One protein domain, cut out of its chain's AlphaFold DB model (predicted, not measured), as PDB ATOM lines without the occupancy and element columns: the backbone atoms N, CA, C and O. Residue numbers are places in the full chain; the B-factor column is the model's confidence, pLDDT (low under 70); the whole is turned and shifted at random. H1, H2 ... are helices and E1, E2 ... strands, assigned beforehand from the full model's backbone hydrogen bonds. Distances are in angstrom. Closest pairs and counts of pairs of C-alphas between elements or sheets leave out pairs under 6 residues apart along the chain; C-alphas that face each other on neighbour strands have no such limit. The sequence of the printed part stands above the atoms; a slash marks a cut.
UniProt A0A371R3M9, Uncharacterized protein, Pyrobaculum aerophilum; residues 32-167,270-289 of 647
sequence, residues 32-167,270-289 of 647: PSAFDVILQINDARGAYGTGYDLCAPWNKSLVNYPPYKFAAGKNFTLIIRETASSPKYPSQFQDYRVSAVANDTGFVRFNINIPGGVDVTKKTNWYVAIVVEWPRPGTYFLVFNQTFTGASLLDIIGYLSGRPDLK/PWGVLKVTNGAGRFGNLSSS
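What this domain is: This is residues 32 to 167 and 270 to 289 of the 647 residues of an uncharacterized protein of Pyrobaculum aerophilum (UniProt A0A371R3M9). Two twisted four-stranded sheets stand face to face as a sandwich with crossed strands, and helix H4 packs on both of them. Short H1 packs on the opposite face of the first sheet from H4, and the chain from H1 reaches out past one end of the sandwich to H2. The 156 printed residues include named elements in the order E1 H1 H2 E2 H3 E3 E4 E5 E6 H4 E7 E8; the class is mixed, helices and strands. One sheet runs E4 E1 E8 E7, mixed; the other runs E3 E2 E5 E6, antiparallel throughout. The whole is compact, with a radius of gyration of the C-alphas of 15.9 A and spans of 51 by 38 by 27 A.

How they stand to each other: In the first sheet, E1 (residues 34 to 42) is the antiparallel neighbour of edge strand E4 (107 to 113), with N 37 and O 110 2.9 A apart. E1 is the parallel neighbour of E8 (283 to 288), with N 40 and O 284 2.8 A apart. E8 forms a hairpin with edge strand E7 (272 to 277); N 285 and O 275 are 2.7 A apart. H1 (44 to 47) is on this sheet at a height of 6.6 A, only just over E8, with 3 of its 4 C-alphas. H2 (61 to 64) is close to but not clearly touching H1; their closest C-alphas, of Arg 45 and Leu 62, are 7.8 A apart. In the second sheet, E2 (75 to 82) is the antiparallel neighbour of edge strand E3 (96 to 101), with N 78 and O 98 2.8 A apart, and of E5 (123 to 133), with N 79 and O 129 2.8 A apart. E5 forms a hairpin with edge strand E6 (140 to 152); N 128 and O 146 are 2.9 A apart. H3 (91 to 94) stands at this sheet's level, with a height of 0.4 A. The sheets form a sandwich, two sheets face to face, with strands at 52 degrees; the closest C-alphas of E3 and E4, of Ala 100 and Phe 110, are 5.8 A apart. H4 (153 to 161) is on both sheets, on the opposite face of the first from H1; its closest C-alpha pair with E8 is Ser 161 and Phe 283, 4.2 A. In H4 every O i to N i+4 pair is within hydrogen-bond range; H1, H2 and H3 are too short for such a pair.

Where its parts are: E1 begins at C-alpha 34, (246.581, 179.093, 216.331), and is 25.6 A long. E2 measures 23.4 A, E5 31.0 A and H4 12.3 A. E6, 27.7 A, bends by 94 degrees at residue 149. E8 ends at C-alpha 288, (245.555, 183.286, 242.600).

The domain as a whole: The two C-alphas farthest apart, of Lys 60 and Gly 117, are 51.8 A apart. Residues 168 to 269 are not printed; C-alphas 167 and 270 are 29.0 A apart across this cut. H1 to H2 is a long link. Mean pLDDT of the printed part is 89.7; residues 32 to 33, 64, 164 to 167 and 279 to 280 are under 70.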
ATOM      1  N   PRO A  32     250.179 174.321 213.583       60.16
ATOM      2  CA  PRO A  32     248.879 174.981 213.613       60.16
ATOM      3  C   PRO A  32     249.047 176.499 213.770       60.16
ATOM      4  O   PRO A  32     249.802 176.969 214.619       60.16
ATOM      5  N   SER A  33     248.320 177.271 212.957       68.00
ATOM      6  CA  SER A  33     248.370 178.743 212.938       68.00
ATOM      7  C   SER A  33     247.743 179.405 214.174       68.00
ATOM      8  O   SER A  33     247.769 180.628 214.300       68.00
ATOM      9  N   ALA A  34     247.169 178.616 215.087       82.06
ATOM     10  CA  ALA A  34     246.581 179.093 216.331       82.06
ATOM     11  C   ALA A  34     246.704 178.052 217.454       82.06
ATOM     12  O   ALA A  34     246.575 176.847 217.222       82.06
ATOM     13  N   PHE A  35     246.885 178.527 218.688       87.12
ATOM     14  CA  PHE A  35     246.763 177.722 219.903       87.12
ATOM     15  C   PHE A  35     245.748 178.336 220.858       87.12
ATOM     16  O   PHE A  35     245.655 179.552 220.987       87.12
ATOM     17  N   ASP A  36     245.051 177.484 221.602       89.62
ATOM     18  CA  ASP A  36     244.190 177.918 222.699       89.62
ATOM     19  C   ASP A  36     244.884 177.697 224.043       89.62
ATOM     20  O   ASP A  36     245.296 176.568 224.344       89.62
ATOM     21  N   VAL A  37     244.931 178.758 224.855       93.81
ATOM     22  CA  VAL A  37     245.241 178.703 226.287       93.81
ATOM     23  C   VAL A  37     243.935 178.741 227.072       93.81
ATOM     24  O   VAL A  37     243.233 179.750 227.098       93.81
ATOM     25  N   ILE A  38     243.604 177.619 227.708       94.75
ATOM     26  CA  ILE A  38     242.394 177.436 228.514       94.75
ATOM     27  C   ILE A  38     242.768 177.442 229.998       94.75
ATOM     28  O   ILE A  38     243.524 176.579 230.450       94.75
ATOM     29  N   LEU A  39     242.228 178.398 230.753       95.81
ATOM     30  CA  LEU A  39     242.494 178.579 232.179       95.81
ATOM     31  C   LEU A  39     241.199 178.696 232.973       95.81
ATOM     32  O   LEU A  39     240.384 179.556 232.668       95.81
ATOM     33  N   GLN A  40     241.036 177.908 234.030       95.62
ATOM     34  CA  GLN A  40     240.098 178.216 235.101       95.62
ATOM     35  C   GLN A  40     240.784 179.131 236.113       95.62
ATOM     36  O   GLN A  40     241.815 178.761 236.678       95.62
ATOM     37  N   ILE A  41     240.217 180.312 236.347       97.38
ATOM     38  CA  ILE A  41     240.754 181.288 237.298       97.38
ATOM     39  C   ILE A  41     239.948 181.212 238.593       97.38
ATOM     40  O   ILE A  41     238.735 181.397 238.600       97.38
ATOM     41  N   ASN A  42     240.647 180.953 239.688       96.44
ATOM     42  CA  ASN A  42     240.111 180.767 241.024       96.44
ATOM     43  C   ASN A  42     240.732 181.771 241.996       96.44
ATOM     44  O   ASN A  42     241.889 182.183 241.852       96.44
ATOM     45  N   ASP A  43     239.970 182.124 243.027       95.56
ATOM     46  CA  ASP A  43     240.515 182.809 244.192       95.56
ATOM     47  C   ASP A  43     241.457 181.915 245.014       95.56
ATOM     48  O   ASP A  43     241.618 180.720 244.738       95.56
ATOM     49  N   ALA A  44     242.090 182.492 246.037       94.62
ATOM     50  CA  ALA A  44     243.103 181.801 246.833       94.62
ATOM     51  C   ALA A  44     242.631 180.467 247.447       94.62
ATOM     52  O   ALA A  44     243.445 179.574 247.689       94.62
ATOM     53  N   ARG A  45     241.320 180.290 247.667       93.56
ATOM     54  CA  ARG A  45     240.751 179.067 248.254       93.56
ATOM     55  C   ARG A  45     240.787 177.885 247.286       93.56
ATOM     56  O   ARG A  45     240.716 176.748 247.739       93.56
ATOM     57  N   GLY A  46     240.932 178.129 245.980       89.75
ATOM     58  CA  GLY A  46     241.089 177.076 244.972       89.75
ATOM     59  C   GLY A  46     242.335 176.208 245.181       89.75
ATOM     60  O   GLY A  46     242.365 175.062 244.742       89.75
ATOM     61  N   ALA A  47     243.332 176.724 245.910       89.12
ATOM     62  CA  ALA A  47     244.546 175.989 246.241       89.12
ATOM     63  C   ALA A  47     244.378 175.035 247.438       89.12
ATOM     64  O   ALA A  47     245.308 174.286 247.733       89.12
ATOM     65  N   TYR A  48     243.245 175.055 248.146       87.06
ATOM     66  CA  TYR A  48     243.038 174.216 249.325       87.06
ATOM     67  C   TYR A  48     243.016 172.722 248.972       87.06
ATOM     68  O   TYR A  48     242.322 172.303 248.045       87.06
ATOM     69  N   GLY A  49     243.769 171.911 249.719       77.44
ATOM     70  CA  GLY A  49     243.897 170.473 249.475       77.44
ATOM     71  C   GLY A  49     244.821 170.115 248.305       77.44
ATOM     72  O   GLY A  49     244.847 168.962 247.875       77.44
ATOM     73  N   THR A  50     245.595 171.070 247.776       73.88
ATOM     74  CA  THR A  50     246.550 170.804 246.682       73.88
ATOM     75  C   THR A  50     247.928 170.359 247.183       73.88
ATOM     76  O   THR A  50     248.749 169.885 246.395       73.88
ATOM     77  N   GLY A  51     248.193 170.491 248.489       77.31
ATOM     78  CA  GLY A  51     249.523 170.333 249.091       77.31
ATOM     79  C   GLY A  51     250.329 171.637 249.107       77.31
ATOM     80  O   GLY A  51     251.314 171.742 249.835       77.31
ATOM     81  N   TYR A  52     249.871 172.661 248.378       81.12
ATOM     82  CA  TYR A  52     250.365 174.032 248.471       81.12
ATOM     83  C   TYR A  52     249.217 174.998 248.770       81.12
ATOM     84  O   TYR A  52     248.912 175.914 248.011       81.12
ATOM     85  N   ASP A  53     248.564 174.790 249.907       87.38
ATOM     86  CA  ASP A  53     247.432 175.616 250.304       87.38
ATOM     87  C   ASP A  53     247.890 177.070 250.494       87.38
ATOM     88  O   ASP A  53     248.883 177.344 251.180       87.38
ATOM     89  N   LEU A  54     247.190 178.009 249.850       91.12
ATOM     90  CA  LEU A  54     247.425 179.446 250.030       91.12
ATOM     91  C   LEU A  54     246.821 179.941 251.349       91.12
ATOM     92  O   LEU A  54     247.322 180.889 251.951       91.12
ATOM     93  N   CYS A  55     245.748 179.286 251.785       91.38
ATOM     94  CA  CYS A  55     245.006 179.573 252.998       91.38
ATOM     95  C   CYS A  55     244.065 178.407 253.339       91.38
ATOM     96  O   CYS A  55     243.720 177.604 252.470       91.38
ATOM     97  N   ALA A  56     243.606 178.358 254.590       90.38
ATOM     98  CA  ALA A  56     242.539 177.459 255.013       90.38
ATOM     99  C   ALA A  56     241.176 178.161 254.841       90.38
ATOM    100  O   ALA A  56     240.953 179.202 255.467       90.38
ATOM    101  N   PRO A  57     240.269 177.648 253.990       89.50
ATOM    102  CA  PRO A  57     238.966 178.250 253.796       89.50
ATOM    103  C   PRO A  57     238.036 177.968 254.978       89.50
ATOM    104  O   PRO A  57     238.057 176.880 255.549       89.50
ATOM    105  N   TRP A  58     237.139 178.902 255.303       87.31
ATOM    106  CA  TRP A  58     236.038 178.587 256.221       87.31
ATOM    107  C   TRP A  58     235.152 177.491 255.613       87.31
ATOM    108  O   TRP A  58     234.798 177.570 254.436       87.31
ATOM    109  N   ASN A  59     234.759 176.494 256.407       77.50
ATOM    110  CA  ASN A  59     234.125 175.253 255.937       77.50
ATOM    111  C   ASN A  59     232.876 175.480 255.060       77.50
ATOM    112  O   ASN A  59     232.597 174.697 254.155       77.50
ATOM    113  N   LYS A  60     232.120 176.561 255.294       75.25
ATOM    114  CA  LYS A  60     230.927 176.919 254.501       75.25
ATOM    115  C   LYS A  60     231.213 177.797 253.285       75.25
ATOM    116  O   LYS A  60     230.340 177.959 252.435       75.25
ATOM    117  N   SER A  61     232.422 178.339 253.179       74.62
ATOM    118  CA  SER A  61     232.798 179.253 252.102       74.62
ATOM    119  C   SER A  61     232.857 178.560 250.737       74.62
ATOM    120  O   SER A  61     232.455 179.158 249.744       74.62
ATOM    121  N   LEU A  62     233.316 177.303 250.682       72.12
ATOM    122  CA  LEU A  62     233.469 176.551 249.429       72.12
ATOM    123  C   LEU A  62     232.146 175.984 248.904       72.12
ATOM    124  O   LEU A  62     231.952 175.916 247.695       72.12
ATOM    125  N   VAL A  63     231.238 175.595 249.802       72.06
ATOM    126  CA  VAL A  63     229.937 175.010 249.433       72.06
ATOM    127  C   VAL A  63     229.024 176.058 248.802       72.06
ATOM    128  O   VAL A  63     228.356 175.784 247.812       72.06
ATOM    129  N   ASN A  64     229.013 177.270 249.361       69.94
ATOM    130  CA  ASN A  64     228.098 178.327 248.929       69.94
ATOM    131  C   ASN A  64     228.683 179.215 247.825       69.94
ATOM    132  O   ASN A  64     227.934 179.898 247.129       69.94
ATOM    133  N   TYR A  65     230.010 179.244 247.675       81.31
ATOM    134  CA  TYR A  65     230.670 180.082 246.681       81.31
ATOM    135  C   TYR A  65     231.944 179.417 246.158       81.31
ATOM    136  O   TYR A  65     233.009 179.521 246.789       81.31
ATOM    137  N   PRO A  66     231.845 178.762 244.990       87.94
ATOM    138  CA  PRO A  66     232.983 178.125 244.355       87.94
ATOM    139  C   PRO A  66     234.138 179.115 244.129       87.94
ATOM    140  O   PRO A  66     233.881 180.280 243.810       87.94
ATOM    141  N   PRO A  67     235.408 178.683 244.234       91.50
ATOM    142  CA  PRO A  67     236.565 179.572 244.083       91.50
ATOM    143  C   PRO A  67     236.632 180.332 242.748       91.50
ATOM    144  O   PRO A  67     237.189 181.424 242.693       91.50
ATOM    145  N   TYR A  68     236.029 179.798 241.683       92.38
ATOM    146  CA  TYR A  68     236.002 180.419 240.354       92.38
ATOM    147  C   TYR A  68     234.971 181.546 240.202       92.38
ATOM    148  O   TYR A  68     234.970 182.264 239.203       92.38
ATOM    149  N   LYS A  69     234.045 181.701 241.155       93.00
ATOM    150  CA  LYS A  69     232.853 182.543 240.981       93.00
ATOM    151  C   LYS A  69     233.183 184.033 240.835       93.00
ATOM    152  O   LYS A  69     232.433 184.744 240.173       93.00
ATOM    153  N   PHE A  70     234.326 184.488 241.357       94.12
ATOM    154  CA  PHE A  70     234.831 185.833 241.077       94.12
ATOM    155  C   PHE A  70     235.104 186.042 239.582       94.12
ATOM    156  O   PHE A  70     234.720 187.076 239.036       94.12
ATOM    157  N   ALA A  71     235.752 185.074 238.928       96.44
ATOM    158  CA  ALA A  71     236.197 185.196 237.544       96.44
ATOM    159  C   ALA A  71     235.035 185.202 236.544       96.44
ATOM    160  O   ALA A  71     235.146 185.846 235.504       96.44
ATOM    161  N   ALA A  72     233.925 184.531 236.864       95.75
ATOM    162  CA  ALA A  72     232.771 184.402 235.979       95.75
ATOM    163  C   ALA A  72     232.304 185.751 235.399       95.75
ATOM    164  O   ALA A  72     232.088 186.722 236.134       95.75
ATOM    165  N   GLY A  73     232.176 185.808 234.071       96.00
ATOM    166  CA  GLY A  73     231.727 186.983 233.321       96.00
ATOM    167  C   GLY A  73     232.723 188.144 233.247       96.00
ATOM    168  O   GLY A  73     232.383 189.183 232.686       96.00
ATOM    169  N   LYS A  74     233.940 188.019 233.800       97.31
ATOM    170  CA  LYS A  74     234.956 189.085 233.747       97.31
ATOM    171  C   LYS A  74     235.863 188.940 232.538       97.31
ATOM    172  O   LYS A  74     236.167 187.828 232.107       97.31
ATOM    173  N   ASN A  75     236.316 190.079 232.030       98.00
ATOM    174  CA  ASN A  75     237.295 190.152 230.960       98.00
ATOM    175  C   ASN A  75     238.707 190.028 231.544       98.00
ATOM    176  O   ASN A  75     239.102 190.804 232.418       98.00
ATOM    177  N   PHE A  76     239.460 189.047 231.064       98.44
ATOM    178  CA  PHE A  76     240.859 188.848 231.412       98.44
ATOM    179  C   PHE A  76     241.725 189.106 230.192       98.44
ATOM    180  O   PHE A  76     241.327 188.788 229.077       98.44
ATOM    181  N   THR A  77     242.934 189.611 230.408       98.31
ATOM    182  CA  THR A  77     243.945 189.772 229.361       98.31
ATOM    183  C   THR A  77     245.170 188.952 229.717       98.31
ATOM    184  O   THR A  77     245.780 189.152 230.769       98.31
ATOM    185  N   LEU A  78     245.536 188.039 228.822       97.88
ATOM    186  CA  LEU A  78     246.803 187.325 228.843       97.88
ATOM    187  C   LEU A  78     247.843 188.152 228.087       97.88
ATOM    188  O   LEU A  78     247.636 188.517 226.930       97.88
ATOM    189  N   ILE A  79     248.958 188.426 228.750       97.25
ATOM    190  CA  ILE A  79     250.109 189.153 228.226       97.25
ATOM    191  C   ILE A  79     251.264 188.163 228.125       97.25
ATOM    192  O   ILE A  79     251.615 187.530 229.120       97.25
ATOM    193  N   ILE A  80     251.856 188.041 226.939       96.12
ATOM    194  CA  ILE A  80     253.030 187.209 226.670       96.12
ATOM    195  C   ILE A  80     254.090 188.095 226.018       96.12
ATOM    196  O   ILE A  80     253.832 188.738 224.999       96.12
ATOM    197  N   ARG A  81     255.288 188.128 226.606       96.88
ATOM    198  CA  ARG A  81     256.415 188.921 226.108       96.88
ATOM    199  C   ARG A  81     257.675 188.094 226.009       96.88
ATOM    200  O   ARG A  81     258.104 187.524 227.005       96.88
ATOM    201  N   GLU A  82     258.313 188.092 224.855       96.75
ATOM    202  CA  GLU A  82     259.702 187.687 224.735       96.75
ATOM    203  C   GLU A  82     260.586 188.777 225.351       96.75
ATOM    204  O   GLU A  82     260.531 189.932 224.943       96.75
ATOM    205  N   THR A  83     261.389 188.414 226.349       95.69
ATOM    206  CA  THR A  83     262.212 189.346 227.145       95.69
ATOM    207  C   THR A  83     263.710 189.209 226.887       95.69
ATOM    208  O   THR A  83     264.530 189.829 227.564       95.69
ATOM    209  N   ALA A  84     264.093 188.379 225.917       92.94
ATOM    210  CA  ALA A  84     265.485 188.230 225.529       92.94
ATOM    211  C   ALA A  84     266.008 189.506 224.854       92.94
ATOM    212  O   ALA A  84     265.337 190.104 224.016       92.94
ATOM    213  N   SER A  85     267.256 189.872 225.157       90.06
ATOM    214  CA  SER A  85     267.950 190.990 224.504       90.06
ATOM    215  C   SER A  85     268.148 190.779 222.999       90.06
ATOM    216  O   SER A  85     268.272 191.745 222.254       90.06
ATOM    217  N   SER A  86     268.148 189.520 222.546       93.06
ATOM    218  CA  SER A  86     268.137 189.119 221.136       93.06
ATOM    219  C   SER A  86     266.882 188.276 220.852       93.06
ATOM    220  O   SER A  86     266.944 187.046 220.975       93.06
ATOM    221  N   PRO A  87     265.749 188.923 220.509       91.75
ATOM    222  CA  PRO A  87     264.484 188.253 220.221       91.75
ATOM    223  C   PRO A  87     264.613 187.190 219.122       91.75
ATOM    224  O   PRO A  87     265.305 187.384 218.119       91.75
ATOM    225  N   LYS A  88     263.962 186.048 219.323       94.06
ATOM    226  CA  LYS A  88     263.897 184.898 218.411       94.06
ATOM    227  C   LYS A  88     262.545 184.792 217.715       94.06
ATOM    228  O   LYS A  88     262.444 184.076 216.715       94.06
ATOM    229  N   TYR A  89     261.537 185.490 218.233       93.00
ATOM    230  CA  TYR A  89     260.190 185.559 217.694       93.00
ATOM    231  C   TYR A  89     259.938 186.922 217.028       93.00
ATOM    232  O   TYR A  89     260.660 187.889 217.285       93.00
ATOM    233  N   PRO A  90     258.925 187.024 216.148       92.19
ATOM    234  CA  PRO A  90     258.530 188.300 215.558       92.19
ATOM    235  C   PRO A  90     258.195 189.369 216.606       92.19
ATOM    236  O   PRO A  90     257.741 189.050 217.705       92.19
ATOM    237  N   SER A  91     258.334 190.645 216.235       92.25
ATOM    238  CA  SER A  91     258.170 191.802 217.135       92.25
ATOM    239  C   SER A  91     256.837 191.842 217.887       92.25
ATOM    240  O   SER A  91     256.798 192.304 219.022       92.25
ATOM    241  N   GLN A  92     255.757 191.293 217.325       91.56
ATOM    242  CA  GLN A  92     254.470 191.152 218.019       91.56
ATOM    243  C   GLN A  92     254.561 190.375 219.344       91.56
ATOM    244  O   GLN A  92     253.791 190.642 220.259       91.56
ATOM    245  N   PHE A  93     255.507 189.439 219.479       93.25
ATOM    246  CA  PHE A  93     255.714 188.683 220.713       93.25
ATOM    247  C   PHE A  93     256.499 189.463 221.760       93.25
ATOM    248  O   PHE A  93     256.618 188.987 222.879       93.25
ATOM    249  N   GLN A  94     256.992 190.664 221.457       93.06
ATOM    250  CA  GLN A  94     257.526 191.563 222.480       93.06
ATOM    251  C   GLN A  94     256.401 192.174 223.331       93.06
ATOM    252  O   GLN A  94     256.649 192.568 224.468       93.06
ATOM    253  N   ASP A  95     255.161 192.223 222.834       93.25
ATOM    254  CA  ASP A  95     253.990 192.657 223.606       93.25
ATOM    255  C   ASP A  95     252.696 192.011 223.092       93.25
ATOM    256  O   ASP A  95     251.759 192.690 222.671       93.25
ATOM    257  N   TYR A  96     252.641 190.679 223.115       95.31
ATOM    258  CA  TYR A  96     251.449 189.960 222.685       95.31
ATOM    259  C   TYR A  96     250.385 190.031 223.778       95.31
ATOM    260  O   TYR A  96     250.632 189.637 224.922       95.31
ATOM    261  N   ARG A  97     249.187 190.506 223.430       95.62
ATOM    262  CA  ARG A  97     248.055 190.606 224.355       95.62
ATOM    263  C   ARG A  97     246.810 190.020 223.718       95.62
ATOM    264  O   ARG A  97     246.478 190.347 222.583       95.62
ATOM    265  N   VAL A  98     246.105 189.188 224.468       96.62
ATOM    266  CA  VAL A  98     244.813 188.639 224.059       96.62
ATOM    267  C   VAL A  98     243.849 188.709 225.229       96.62
ATOM    268  O   VAL A  98     244.183 188.298 226.340       96.62
ATOM    269  N   SER A  99     242.655 189.235 224.973       97.19
ATOM    270  CA  SER A  99     241.598 189.347 225.973       97.19
ATOM    271  C   SER A  99     240.496 188.333 225.710       97.19
ATOM    272  O   SER A  99     240.177 188.040 224.557       97.19
ATOM    273  N   ALA A 100     239.922 187.793 226.776       97.62
ATOM    274  CA  ALA A 100     238.803 186.871 226.711       97.62
ATOM    275  C   ALA A 100     237.970 186.951 227.992       97.62
ATOM    276  O   ALA A 100     238.483 187.191 229.086       97.62
ATOM    277  N   VAL A 101     236.669 186.716 227.848       97.88
ATOM    278  CA  VAL A 101     235.723 186.717 228.964       97.88
ATOM    279  C   VAL A 101     235.643 185.318 229.565       97.88
ATOM    280  O   VAL A 101     235.540 184.330 228.835       97.88
ATOM    281  N   ALA A 102     235.689 185.224 230.894       97.25
ATOM    282  CA  ALA A 102     235.481 183.953 231.575       97.25
ATOM    283  C   ALA A 102     234.009 183.534 231.499       97.25
ATOM    284  O   ALA A 102     233.111 184.345 231.727       97.25
ATOM    285  N   ASN A 103     233.756 182.252 231.252       95.69
ATOM    286  CA  ASN A 103     232.410 181.693 231.333       95.69
ATOM    287  C   ASN A 103     231.917 181.591 232.794       95.69
ATOM    288  O   ASN A 103     232.635 181.916 233.743       95.69
ATOM    289  N   ASP A 104     230.708 181.066 232.992       92.12
ATOM    290  CA  ASP A 104     230.082 180.944 234.318       92.12
ATOM    291  C   ASP A 104     230.844 180.046 235.308       92.12
ATOM    292  O   ASP A 104     230.655 180.154 236.521       92.12
ATOM    293  N   THR A 105     231.727 179.176 234.807       90.81
ATOM    294  CA  THR A 105     232.586 178.294 235.609       90.81
ATOM    295  C   THR A 105     234.011 178.834 235.776       90.81
ATOM    296  O   THR A 105     234.894 178.123 236.262       90.81
ATOM    297  N   GLY A 106     234.236 180.099 235.397       92.81
ATOM    298  CA  GLY A 106     235.507 180.816 235.503       92.81
ATOM    299  C   GLY A 106     236.587 180.340 234.535       92.81
ATOM    300  O   GLY A 106     237.759 180.660 234.737       92.81
ATOM    301  N   PHE A 107     236.221 179.583 233.498       96.19
ATOM    302  CA  PHE A 107     237.126 179.230 232.410       96.19
ATOM    303  C   PHE A 107     237.227 180.363 231.396       96.19
ATOM    304  O   PHE A 107     236.223 180.826 230.859       96.19
ATOM    305  N   VAL A 108     238.458 180.743 231.083       97.31
ATOM    306  CA  VAL A 108     238.824 181.698 230.044       97.31
ATOM    307  C   VAL A 108     239.557 180.944 228.940       97.31
ATOM    308  O   VAL A 108     240.473 180.167 229.220       97.31
ATOM    309  N   ARG A 109     239.167 181.169 227.681       96.88
ATOM    310  CA  ARG A 109     239.875 180.651 226.503       96.88
ATOM    311  C   ARG A 109     240.532 181.810 225.761       96.88
ATOM    312  O   ARG A 109     239.857 182.572 225.079       96.88
ATOM    313  N   PHE A 110     241.850 181.906 225.872       96.75
ATOM    314  CA  PHE A 110     242.665 182.850 225.120       96.75
ATOM    315  C   PHE A 110     243.096 182.220 223.797       96.75
ATOM    316  O   PHE A 110     243.772 181.190 223.798       96.75
ATOM    317  N   ASN A 111     242.729 182.842 222.680       94.19
ATOM    318  CA  ASN A 111     243.124 182.384 221.354       94.19
ATOM    319  C   ASN A 111     244.424 183.083 220.919       94.19
ATOM    320  O   ASN A 111     244.474 184.301 220.735       94.19
ATOM    321  N   ILE A 112     245.503 182.314 220.820       91.38
ATOM    322  CA  ILE A 112     246.829 182.799 220.442       91.38
ATOM    323  C   ILE A 112     247.023 182.555 218.950       91.38
ATOM    324  O   ILE A 112     247.237 181.420 218.530       91.38
ATOM    325  N   ASN A 113     246.977 183.630 218.166       88.56
ATOM    326  CA  ASN A 113     247.203 183.586 216.728       88.56
ATOM    327  C   ASN A 113     248.694 183.716 216.428       88.56
ATOM    328  O   ASN A 113     249.353 184.663 216.866       88.56
ATOM    329  N   ILE A 114     249.221 182.764 215.662       86.00
ATOM    330  CA  ILE A 114     250.629 182.731 215.287       86.00
ATOM    331  C   ILE A 114     250.760 183.039 213.796       86.00
ATOM    332  O   ILE A 114     250.126 182.373 212.977       86.00
ATOM    333  N   PRO A 115     251.604 184.015 213.421       83.31
ATOM    334  CA  PRO A 115     251.915 184.283 212.028       83.31
ATOM    335  C   PRO A 115     252.467 183.035 211.341       83.31
ATOM    336  O   PRO A 115     253.248 182.281 211.926       83.31
ATOM    337  N   GLY A 116     252.094 182.831 210.079       82.06
ATOM    338  CA  GLY A 116     252.604 181.711 209.291       82.06
ATOM    339  C   GLY A 116     254.138 181.679 209.264       82.06
ATOM    340  O   GLY A 116     254.787 182.716 209.146       82.06
ATOM    341  N   GLY A 117     254.720 180.482 209.391       79.81
ATOM    342  CA  GLY A 117     256.173 180.271 209.337       79.81
ATOM    343  C   GLY A 117     256.938 180.550 210.638       79.81
ATOM    344  O   GLY A 117     258.159 180.399 210.663       79.81
ATOM    345  N   VAL A 118     256.260 180.926 211.728       86.88
ATOM    346  CA  VAL A 118     256.907 181.071 213.040       86.88
ATOM    347  C   VAL A 118     257.182 179.700 213.652       86.88
ATOM    348  O   VAL A 118     256.272 178.927 213.944       86.88
ATOM    349  N   ASP A 119     258.458 179.429 213.905       88.19
ATOM    350  CA  ASP A 119     258.898 178.251 214.645       88.19
ATOM    351  C   ASP A 119     258.694 178.449 216.157       88.19
ATOM    352  O   ASP A 119     259.492 179.107 216.833       88.19
ATOM    353  N   VAL A 120     257.617 177.858 216.686       87.88
ATOM    354  CA  VAL A 120     257.238 177.929 218.109       87.88
ATOM    355  C   VAL A 120     258.081 177.070 219.044       87.88
ATOM    356  O   VAL A 120     257.814 177.047 220.248       87.88
ATOM    357  N   THR A 121     259.075 176.356 218.514       88.44
ATOM    358  CA  THR A 121     259.974 175.494 219.290       88.44
ATOM    359  C   THR A 121     261.263 176.208 219.703       88.44
ATOM    360  O   THR A 121     261.991 175.728 220.577       88.44
ATOM    361  N   LYS A 122     261.533 177.400 219.147       91.44
ATOM    362  CA  LYS A 122     262.701 178.216 219.505       91.44
ATOM    363  C   LYS A 122     262.659 178.608 220.976       91.44
ATOM    364  O   LYS A 122     261.680 179.193 221.442       91.44
ATOM    365  N   LYS A 123     263.740 178.319 221.698       92.25
ATOM    366  CA  LYS A 123     263.879 178.633 223.125       92.25
ATOM    367  C   LYS A 123     264.340 180.070 223.335       92.25
ATOM    368  O   LYS A 123     265.273 180.528 222.679       92.25
ATOM    369  N   THR A 124     263.697 180.757 224.271       95.25
ATOM    370  CA  THR A 124     263.993 182.144 224.649       95.25
ATOM    371  C   THR A 124     263.487 182.430 226.070       95.25
ATOM    372  O   THR A 124     263.073 181.513 226.786       95.25
ATOM    373  N   ASN A 125     263.549 183.687 226.505       94.38
ATOM    374  CA  ASN A 125     263.022 184.130 227.790       94.38
ATOM    375  C   ASN A 125     261.650 184.773 227.605       94.38
ATOM    376  O   ASN A 125     261.482 185.637 226.747       94.38
ATOM    377  N   TRP A 126     260.694 184.404 228.449       95.50
ATOM    378  CA  TRP A 126     259.313 184.862 228.377       95.50
ATOM    379  C   TRP A 126     258.862 185.484 229.687       95.50
ATOM    380  O   TRP A 126     259.120 184.940 230.754       95.50
ATOM    381  N   TYR A 127     258.121 186.578 229.604       96.19
ATOM    382  CA  TYR A 127     257.314 187.111 230.689       96.19
ATOM    383  C   TYR A 127     255.844 186.880 230.366       96.19
ATOM    384  O   TYR A 127     255.380 187.212 229.274       96.19
ATOM    385  N   VAL A 128     255.118 186.309 231.319       95.81
ATOM    386  CA  VAL A 128     253.685 186.068 231.216       95.81
ATOM    387  C   VAL A 128     252.984 186.775 232.357       95.81
ATOM    388  O   VAL A 128     253.387 186.635 233.510       95.81
ATOM    389  N   ALA A 129     251.910 187.490 232.047       97.06
ATOM    390  CA  ALA A 129     251.021 188.066 233.041       97.06
ATOM    391  C   ALA A 129     249.562 187.861 232.648       97.06
ATOM    392  O   ALA A 129     249.217 187.829 231.471       97.06
ATOM    393  N   ILE A 130     248.701 187.741 233.650       97.94
ATOM    394  CA  ILE A 130     247.255 187.744 233.479       97.94
ATOM    395  C   ILE A 130     246.729 188.903 234.309       97.94
ATOM    396  O   ILE A 130     247.015 188.999 235.508       97.94
ATOM    397  N   VAL A 131     245.963 189.777 233.669       98.31
ATOM    398  CA  VAL A 131     245.244 190.863 234.334       98.31
ATOM    399  C   VAL A 131     243.743 190.682 234.156       98.31
ATOM    400  O   VAL A 131     243.302 190.037 233.206       98.31
ATOM    401  N   VAL A 132     242.960 191.256 235.059       98.50
ATOM    402  CA  VAL A 132     241.499 191.312 234.978       98.50
ATOM    403  C   VAL A 132     241.043 192.757 234.901       98.50
ATOM    404  O   VAL A 132     241.580 193.611 235.605       98.50
ATOM    405  N   GLU A 133     240.057 193.027 234.057       97.75
ATOM    406  CA  GLU A 133     239.390 194.322 233.968       97.75
ATOM    407  C   GLU A 133     238.198 194.362 234.936       97.75
ATOM    408  O   GLU A 133     237.233 193.609 234.784       97.75
ATOM    409  N   TRP A 134     238.287 195.185 235.983       96.12
ATOM    410  CA  TRP A 134     237.297 195.259 237.063       96.12
ATOM    411  C   TRP A 134     237.519 196.510 237.941       96.12
ATOM    412  O   TRP A 134     238.659 196.939 238.078       96.12
ATOM    413  N   PRO A 135     236.490 197.102 238.585       94.62
ATOM    414  CA  PRO A 135     235.060 196.840 238.404       94.62
ATOM    415  C   PRO A 135     234.458 197.548 237.187       94.62
ATOM    416  O   PRO A 135     233.317 197.266 236.836       94.62
ATOM    417  N   ARG A 136     235.210 198.447 236.542       92.44
ATOM    418  CA  ARG A 136     234.785 199.192 235.353       92.44
ATOM    419  C   ARG A 136     235.789 199.023 234.208       92.44
ATOM    420  O   ARG A 136     236.954 198.728 234.488       92.44
ATOM    421  N   PRO A 137     235.369 199.261 232.953       93.31
ATOM    422  CA  PRO A 137     236.281 199.274 231.818       93.31
ATOM    423  C   PRO A 137     237.468 200.221 232.032       93.31
ATOM    424  O   PRO A 137     237.312 201.303 232.600       93.31
ATOM    425  N   GLY A 138     238.652 199.804 231.588       93.38
ATOM    426  CA  GLY A 138     239.908 200.543 231.719       93.38
ATOM    427  C   GLY A 138     240.611 200.419 233.077       93.38
ATOM    428  O   GLY A 138     241.729 200.909 233.215       93.38
ATOM    429  N   THR A 139     240.010 199.755 234.069       96.75
ATOM    430  CA  THR A 139     240.655 199.487 235.363       96.75
ATOM    431  C   THR A 139     241.173 198.053 235.402       96.75
ATOM    432  O   THR A 139     240.380 197.114 235.372       96.75
ATOM    433  N   TYR A 140     242.491 197.872 235.522       98.12
ATOM    434  CA  TYR A 140     243.121 196.551 235.473       98.12
ATOM    435  C   TYR A 140     243.777 196.161 236.794       98.12
ATOM    436  O   TYR A 140     244.406 196.982 237.460       98.12
ATOM    437  N   PHE A 141     243.684 194.880 237.134       98.38
ATOM    438  CA  PHE A 141     244.337 194.283 238.293       98.38
ATOM    439  C   PHE A 141     245.158 193.067 237.883       98.38
ATOM    440  O   PHE A 141     244.689 192.225 237.119       98.38
ATOM    441  N   LEU A 142     246.375 192.949 238.404       97.88
ATOM    442  CA  LEU A 142     247.233 191.794 238.152       97.88
ATOM    443  C   LEU A 142     246.759 190.591 238.974       97.88
ATOM    444  O   LEU A 142     246.667 190.694 240.193       97.88
ATOM    445  N   VAL A 143     246.512 189.446 238.332       97.25
ATOM    446  CA  VAL A 143     246.098 188.207 239.026       97.25
ATOM    447  C   VAL A 143     247.182 187.133 239.039       97.25
ATOM    448  O   VAL A 143     247.174 186.264 239.911       97.25
ATOM    449  N   PHE A 144     248.114 187.185 238.088       96.06
ATOM    450  CA  PHE A 144     249.239 186.262 237.984       96.06
ATOM    451  C   PHE A 144     250.354 186.877 237.145       96.06
ATOM    452  O   PHE A 144     250.069 187.500 236.122       96.06
ATOM    453  N   ASN A 145     251.616 186.660 237.520       94.25
ATOM    454  CA  ASN A 145     252.719 186.765 236.575       94.25
ATOM    455  C   ASN A 145     253.807 185.727 236.849       94.25
ATOM    456  O   ASN A 145     253.918 185.197 237.955       94.25
ATOM    457  N   GLN A 146     254.597 185.441 235.818       91.50
ATOM    458  CA  GLN A 146     255.739 184.545 235.891       91.50
ATOM    459  C   GLN A 146     256.723 184.860 234.762       91.50
ATOM    460  O   GLN A 146     256.321 185.166 233.640       91.50
ATOM    461  N   THR A 147     258.019 184.743 235.053       92.00
ATOM    462  CA  THR A 147     259.069 184.748 234.024       92.00
ATOM    463  C   THR A 147     259.575 183.325 233.819       92.00
ATOM    464  O   THR A 147     259.762 182.581 234.786       92.00
ATOM    465  N   PHE A 148     259.791 182.949 232.566       90.56
ATOM    466  CA  PHE A 148     260.303 181.655 232.137       90.56
ATOM    467  C   PHE A 148     261.591 181.868 231.350       90.56
ATOM    468  O   PHE A 148     261.650 182.722 230.469       90.56
ATOM    469  N   THR A 149     262.622 181.083 231.642       91.50
ATOM    470  CA  THR A 149     263.926 181.178 230.974       91.50
ATOM    471  C   THR A 149     264.189 179.943 230.129       91.50
ATOM    472  O   THR A 149     263.960 178.827 230.592       91.50
ATOM    473  N   GLY A 150     264.702 180.124 228.911       90.69
ATOM    474  CA  GLY A 150     265.056 179.011 228.022       90.69
ATOM    475  C   GLY A 150     263.873 178.131 227.591       90.69
ATOM    476  O   GLY A 150     264.068 176.946 227.314       90.69
ATOM    477  N   ALA A 151     262.663 178.692 227.532       88.81
ATOM    478  CA  ALA A 151     261.433 177.992 227.163       88.81
ATOM    479  C   ALA A 151     260.998 178.351 225.733       88.81
ATOM    480  O   ALA A 151     261.243 179.462 225.254       88.81
ATOM    481  N   SER A 152     260.357 177.413 225.038       91.19
ATOM    482  CA  SER A 152     259.721 177.687 223.744       91.19
ATOM    483  C   SER A 152     258.311 178.265 223.918       91.19
ATOM    484  O   SER A 152     257.711 178.100 224.979       91.19
ATOM    485  N   LEU A 153     257.747 178.931 222.900       89.75
ATOM    486  CA  LEU A 153     256.364 179.429 222.975       89.75
ATOM    487  C   LEU A 153     255.370 178.276 223.200       89.75
ATOM    488  O   LEU A 153     254.413 178.418 223.962       89.75
ATOM    489  N   LEU A 154     255.640 177.114 222.595       87.38
ATOM    490  CA  LEU A 154     254.867 175.894 222.820       87.38
ATOM    491  C   LEU A 154     254.926 175.430 224.286       87.38
ATOM    492  O   LEU A 154     253.912 174.991 224.832       87.38
ATOM    493  N   ASP A 155     256.083 175.561 224.941       87.31
ATOM    494  CA  ASP A 155     256.221 175.259 226.370       87.31
ATOM    495  C   ASP A 155     255.424 176.245 227.224       87.31
ATOM    496  O   ASP A 155     254.740 175.807 228.141       87.31
ATOM    497  N   ILE A 156     255.428 177.543 226.900       90.94
ATOM    498  CA  ILE A 156     254.632 178.551 227.625       90.94
ATOM    499  C   ILE A 156     253.136 178.236 227.556       90.94
ATOM    500  O   ILE A 156     252.458 178.215 228.584       90.94
ATOM    501  N   ILE A 157     252.618 177.938 226.362       90.31
ATOM    502  CA  ILE A 157     251.218 177.521 226.168       90.31
ATOM    503  C   ILE A 157     250.919 176.265 226.993       90.31
ATOM    504  O   ILE A 157     249.882 176.178 227.664       90.31
ATOM    505  N   GLY A 158     251.867 175.323 226.985       86.56
ATOM    506  CA  GLY A 158     251.840 174.111 227.786       86.56
ATOM    507  C   GLY A 158     251.805 174.366 229.289       86.56
ATOM    508  O   GLY A 158     251.000 173.758 229.982       86.56
ATOM    509  N   TYR A 159     252.620 175.285 229.799       87.62
ATOM    510  CA  TYR A 159     252.687 175.641 231.218       87.62
ATOM    511  C   TYR A 159     251.467 176.415 231.701       87.62
ATOM    512  O   TYR A 159     251.199 176.425 232.898       87.62
ATOM    513  N   LEU A 160     250.720 177.046 230.795       90.94
ATOM    514  CA  LEU A 160     249.471 177.714 231.137       90.94
ATOM    515  C   LEU A 160     248.286 176.759 231.082       90.94
ATOM    516  O   LEU A 160     247.532 176.673 232.038       90.94
ATOM    517  N   SER A 161     248.112 176.031 229.983       89.06
ATOM    518  CA  SER A 161     246.855 175.325 229.696       89.06
ATOM    519  C   SER A 161     246.992 173.841 229.410       89.06
ATOM    520  O   SER A 161     245.996 173.176 229.145       89.06
ATOM    521  N   GLY A 162     248.214 173.325 229.449       83.62
ATOM    522  CA  GLY A 162     248.540 171.962 229.081       83.62
ATOM    523  C   GLY A 162     248.886 171.832 227.607       83.62
ATOM    524  O   GLY A 162     248.581 172.683 226.769       83.62
ATOM    525  N   ARG A 163     249.563 170.735 227.293       77.62
ATOM    526  CA  ARG A 163     250.024 170.367 225.956       77.62
ATOM    527  C   ARG A 163     249.033 169.389 225.316       77.62
ATOM    528  O   ARG A 163     248.727 168.367 225.940       77.62
ATOM    529  N   PRO A 164     248.516 169.667 224.105       68.06
ATOM    530  CA  PRO A 164     247.621 168.745 223.403       68.06
ATOM    531  C   PRO A 164     248.343 167.499 222.876       68.06
ATOM    532  O   PRO A 164     247.729 166.442 222.774       68.06
ATOM    533  N   ASP A 165     249.637 167.616 222.567       68.31
ATOM    534  CA  ASP A 165     250.505 166.529 222.096       68.31
ATOM    535  C   ASP A 165     250.862 165.520 223.200       68.31
ATOM    536  O   ASP A 165     251.260 164.391 222.914       68.31
ATOM    537  N   LEU A 166     250.690 165.901 224.469       67.44
ATOM    538  CA  LEU A 166     250.959 165.039 225.615       67.44
ATOM    539  C   LEU A 166     249.675 164.337 226.072       67.44
ATOM    540  O   LEU A 166     248.622 164.956 226.206       67.44
ATOM    541  N   LYS A 167     249.749 163.032 226.359       57.84
ATOM    542  CA  LYS A 167     248.601 162.268 226.875       57.84
ATOM    543  C   LYS A 167     248.334 162.603 228.348       57.84
ATOM    544  O   LYS A 167     249.263 162.711 229.143       57.84
ATOM    545  N   PRO A 270     254.873 183.143 244.130       86.31
ATOM    546  CA  PRO A 270     254.336 184.220 244.952       86.31
ATOM    547  C   PRO A 270     252.929 184.646 244.513       86.31
ATOM    548  O   PRO A 270     252.168 185.109 245.356       86.31
ATOM    549  N   TRP A 271     252.569 184.440 243.244       91.88
ATOM    550  CA  TRP A 271     251.283 184.828 242.655       91.88
ATOM    551  C   TRP A 271     250.185 183.765 242.740       91.88
ATOM    552  O   TRP A 271     249.046 184.038 242.359       91.88
ATOM    553  N   GLY A 272     250.494 182.568 243.245       92.12
ATOM    554  CA  GLY A 272     249.506 181.510 243.422       92.12
ATOM    555  C   GLY A 272     249.990 180.123 243.017       92.12
ATOM    556  O   GLY A 272     251.189 179.835 242.988       92.12
ATOM    557  N   VAL A 273     249.021 179.264 242.717       90.75
ATOM    558  CA  VAL A 273     249.220 177.875 242.295       90.75
ATOM    559  C   VAL A 273     248.544 177.674 240.950       90.75
ATOM    560  O   VAL A 273     247.352 177.926 240.824       90.75
ATOM    561  N   LEU A 274     249.281 177.198 239.954       91.25
ATOM    562  CA  LEU A 274     248.751 176.846 238.645       91.25
ATOM    563  C   LEU A 274     248.918 175.347 238.419       91.25
ATOM    564  O   LEU A 274     250.032 174.848 238.266       91.25
ATOM    565  N   LYS A 275     247.800 174.626 238.407       87.19
ATOM    566  CA  LYS A 275     247.754 173.184 238.169       87.19
ATOM    567  C   LYS A 275     247.312 172.905 236.740       87.19
ATOM    568  O   LYS A 275     246.232 173.321 236.353       87.19
ATOM    569  N   VAL A 276     248.101 172.177 235.970       84.31
ATOM    570  CA  VAL A 276     247.884 171.988 234.537       84.31
ATOM    571  C   VAL A 276     247.638 170.531 234.199       84.31
ATOM    572  O   VAL A 276     248.405 169.659 234.607       84.31
ATOM    573  N   THR A 277     246.604 170.282 233.401       78.38
ATOM    574  CA  THR A 277     246.243 168.966 232.870       78.38
ATOM    575  C   THR A 277     246.485 168.934 231.362       78.38
ATOM    576  O   THR A 277     246.016 169.810 230.647       78.38
ATOM    577  N   ASN A 278     247.205 167.922 230.868       78.62
ATOM    578  CA  ASN A 278     247.501 167.741 229.437       78.62
ATOM    579  C   ASN A 278     246.412 166.960 228.681       78.62
ATOM    580  O   ASN A 278     245.531 166.360 229.296       78.62
ATOM    581  N   GLY A 279     246.522 166.903 227.348       68.44
ATOM    582  CA  GLY A 279     245.723 166.051 226.459       68.44
ATOM    583  C   GLY A 279     244.502 166.720 225.824       68.44
ATOM    584  O   GLY A 279     244.409 167.943 225.727       68.44
ATOM    585  N   ALA A 280     243.549 165.909 225.351       63.88
ATOM    586  CA  ALA A 280     242.386 166.387 224.591       63.88
ATOM    587  C   ALA A 280     241.460 167.318 225.403       63.88
ATOM    588  O   ALA A 280     240.818 168.193 224.831       63.88
ATOM    589  N   GLY A 281     241.433 167.170 226.731       70.31
ATOM    590  CA  GLY A 281     240.690 168.024 227.667       70.31
ATOM    591  C   GLY A 281     241.585 168.964 228.473       70.31
ATOM    592  O   GLY A 281     241.307 169.186 229.645       70.31
ATOM    593  N   ARG A 282     242.696 169.434 227.896       83.81
ATOM    594  CA  ARG A 282     243.700 170.234 228.609       83.81
ATOM    595  C   ARG A 282     243.156 171.562 229.143       83.81
ATOM    596  O   ARG A 282     242.396 172.251 228.461       83.81
ATOM    597  N   PHE A 283     243.583 171.917 230.347       88.00
ATOM    598  CA  PHE A 283     243.385 173.240 230.929       88.00
ATOM    599  C   PHE A 283     244.374 173.470 232.074       88.00
ATOM    600  O   PHE A 283     244.923 172.525 232.647       88.00
ATOM    601  N   GLY A 284     244.570 174.735 232.433       90.88
ATOM    602  CA  GLY A 284     245.198 175.124 233.691       90.88
ATOM    603  C   GLY A 284     244.161 175.574 234.707       90.88
ATOM    604  O   GLY A 284     243.173 176.209 234.366       90.88
ATOM    605  N   ASN A 285     244.383 175.255 235.970       92.56
ATOM    606  CA  ASN A 285     243.618 175.718 237.109       92.56
ATOM    607  C   ASN A 285     244.520 176.648 237.924       92.56
ATOM    608  O   ASN A 285     245.416 176.190 238.635       92.56
ATOM    609  N   LEU A 286     244.305 177.952 237.763       96.06
ATOM    610  CA  LEU A 286     245.021 179.008 238.463       96.06
ATOM    611  C   LEU A 286     244.267 179.361 239.743       96.06
ATOM    612  O   LEU A 286     243.177 179.913 239.680       96.06
ATOM    613  N   SER A 287     244.869 179.114 240.897       96.25
ATOM    614  CA  SER A 287     244.442 179.648 242.189       96.25
ATOM    615  C   SER A 287     245.329 180.833 242.548       96.25
ATOM    616  O   SER A 287     246.504 180.654 242.866       96.25
ATOM    617  N   SER A 288     244.789 182.044 242.445       97.19
ATOM    618  CA  SER A 288     245.555 183.286 242.600       97.19
ATOM    619  C   SER A 288     245.745 183.669 244.070       97.19
ATOM    620  O   SER A 288     244.799 183.630 244.854       97.19
ATOM    621  N   SER A 289     246.952 184.104 244.447       96.56
ATOM    622  CA  SER A 289     247.261 184.566 245.813       96.56
ATOM    623  C   SER A 289     246.798 185.993 246.123       96.56
ATOM    624  O   SER A 289     246.950 186.423 247.268       96.56
TER     625      SER A 289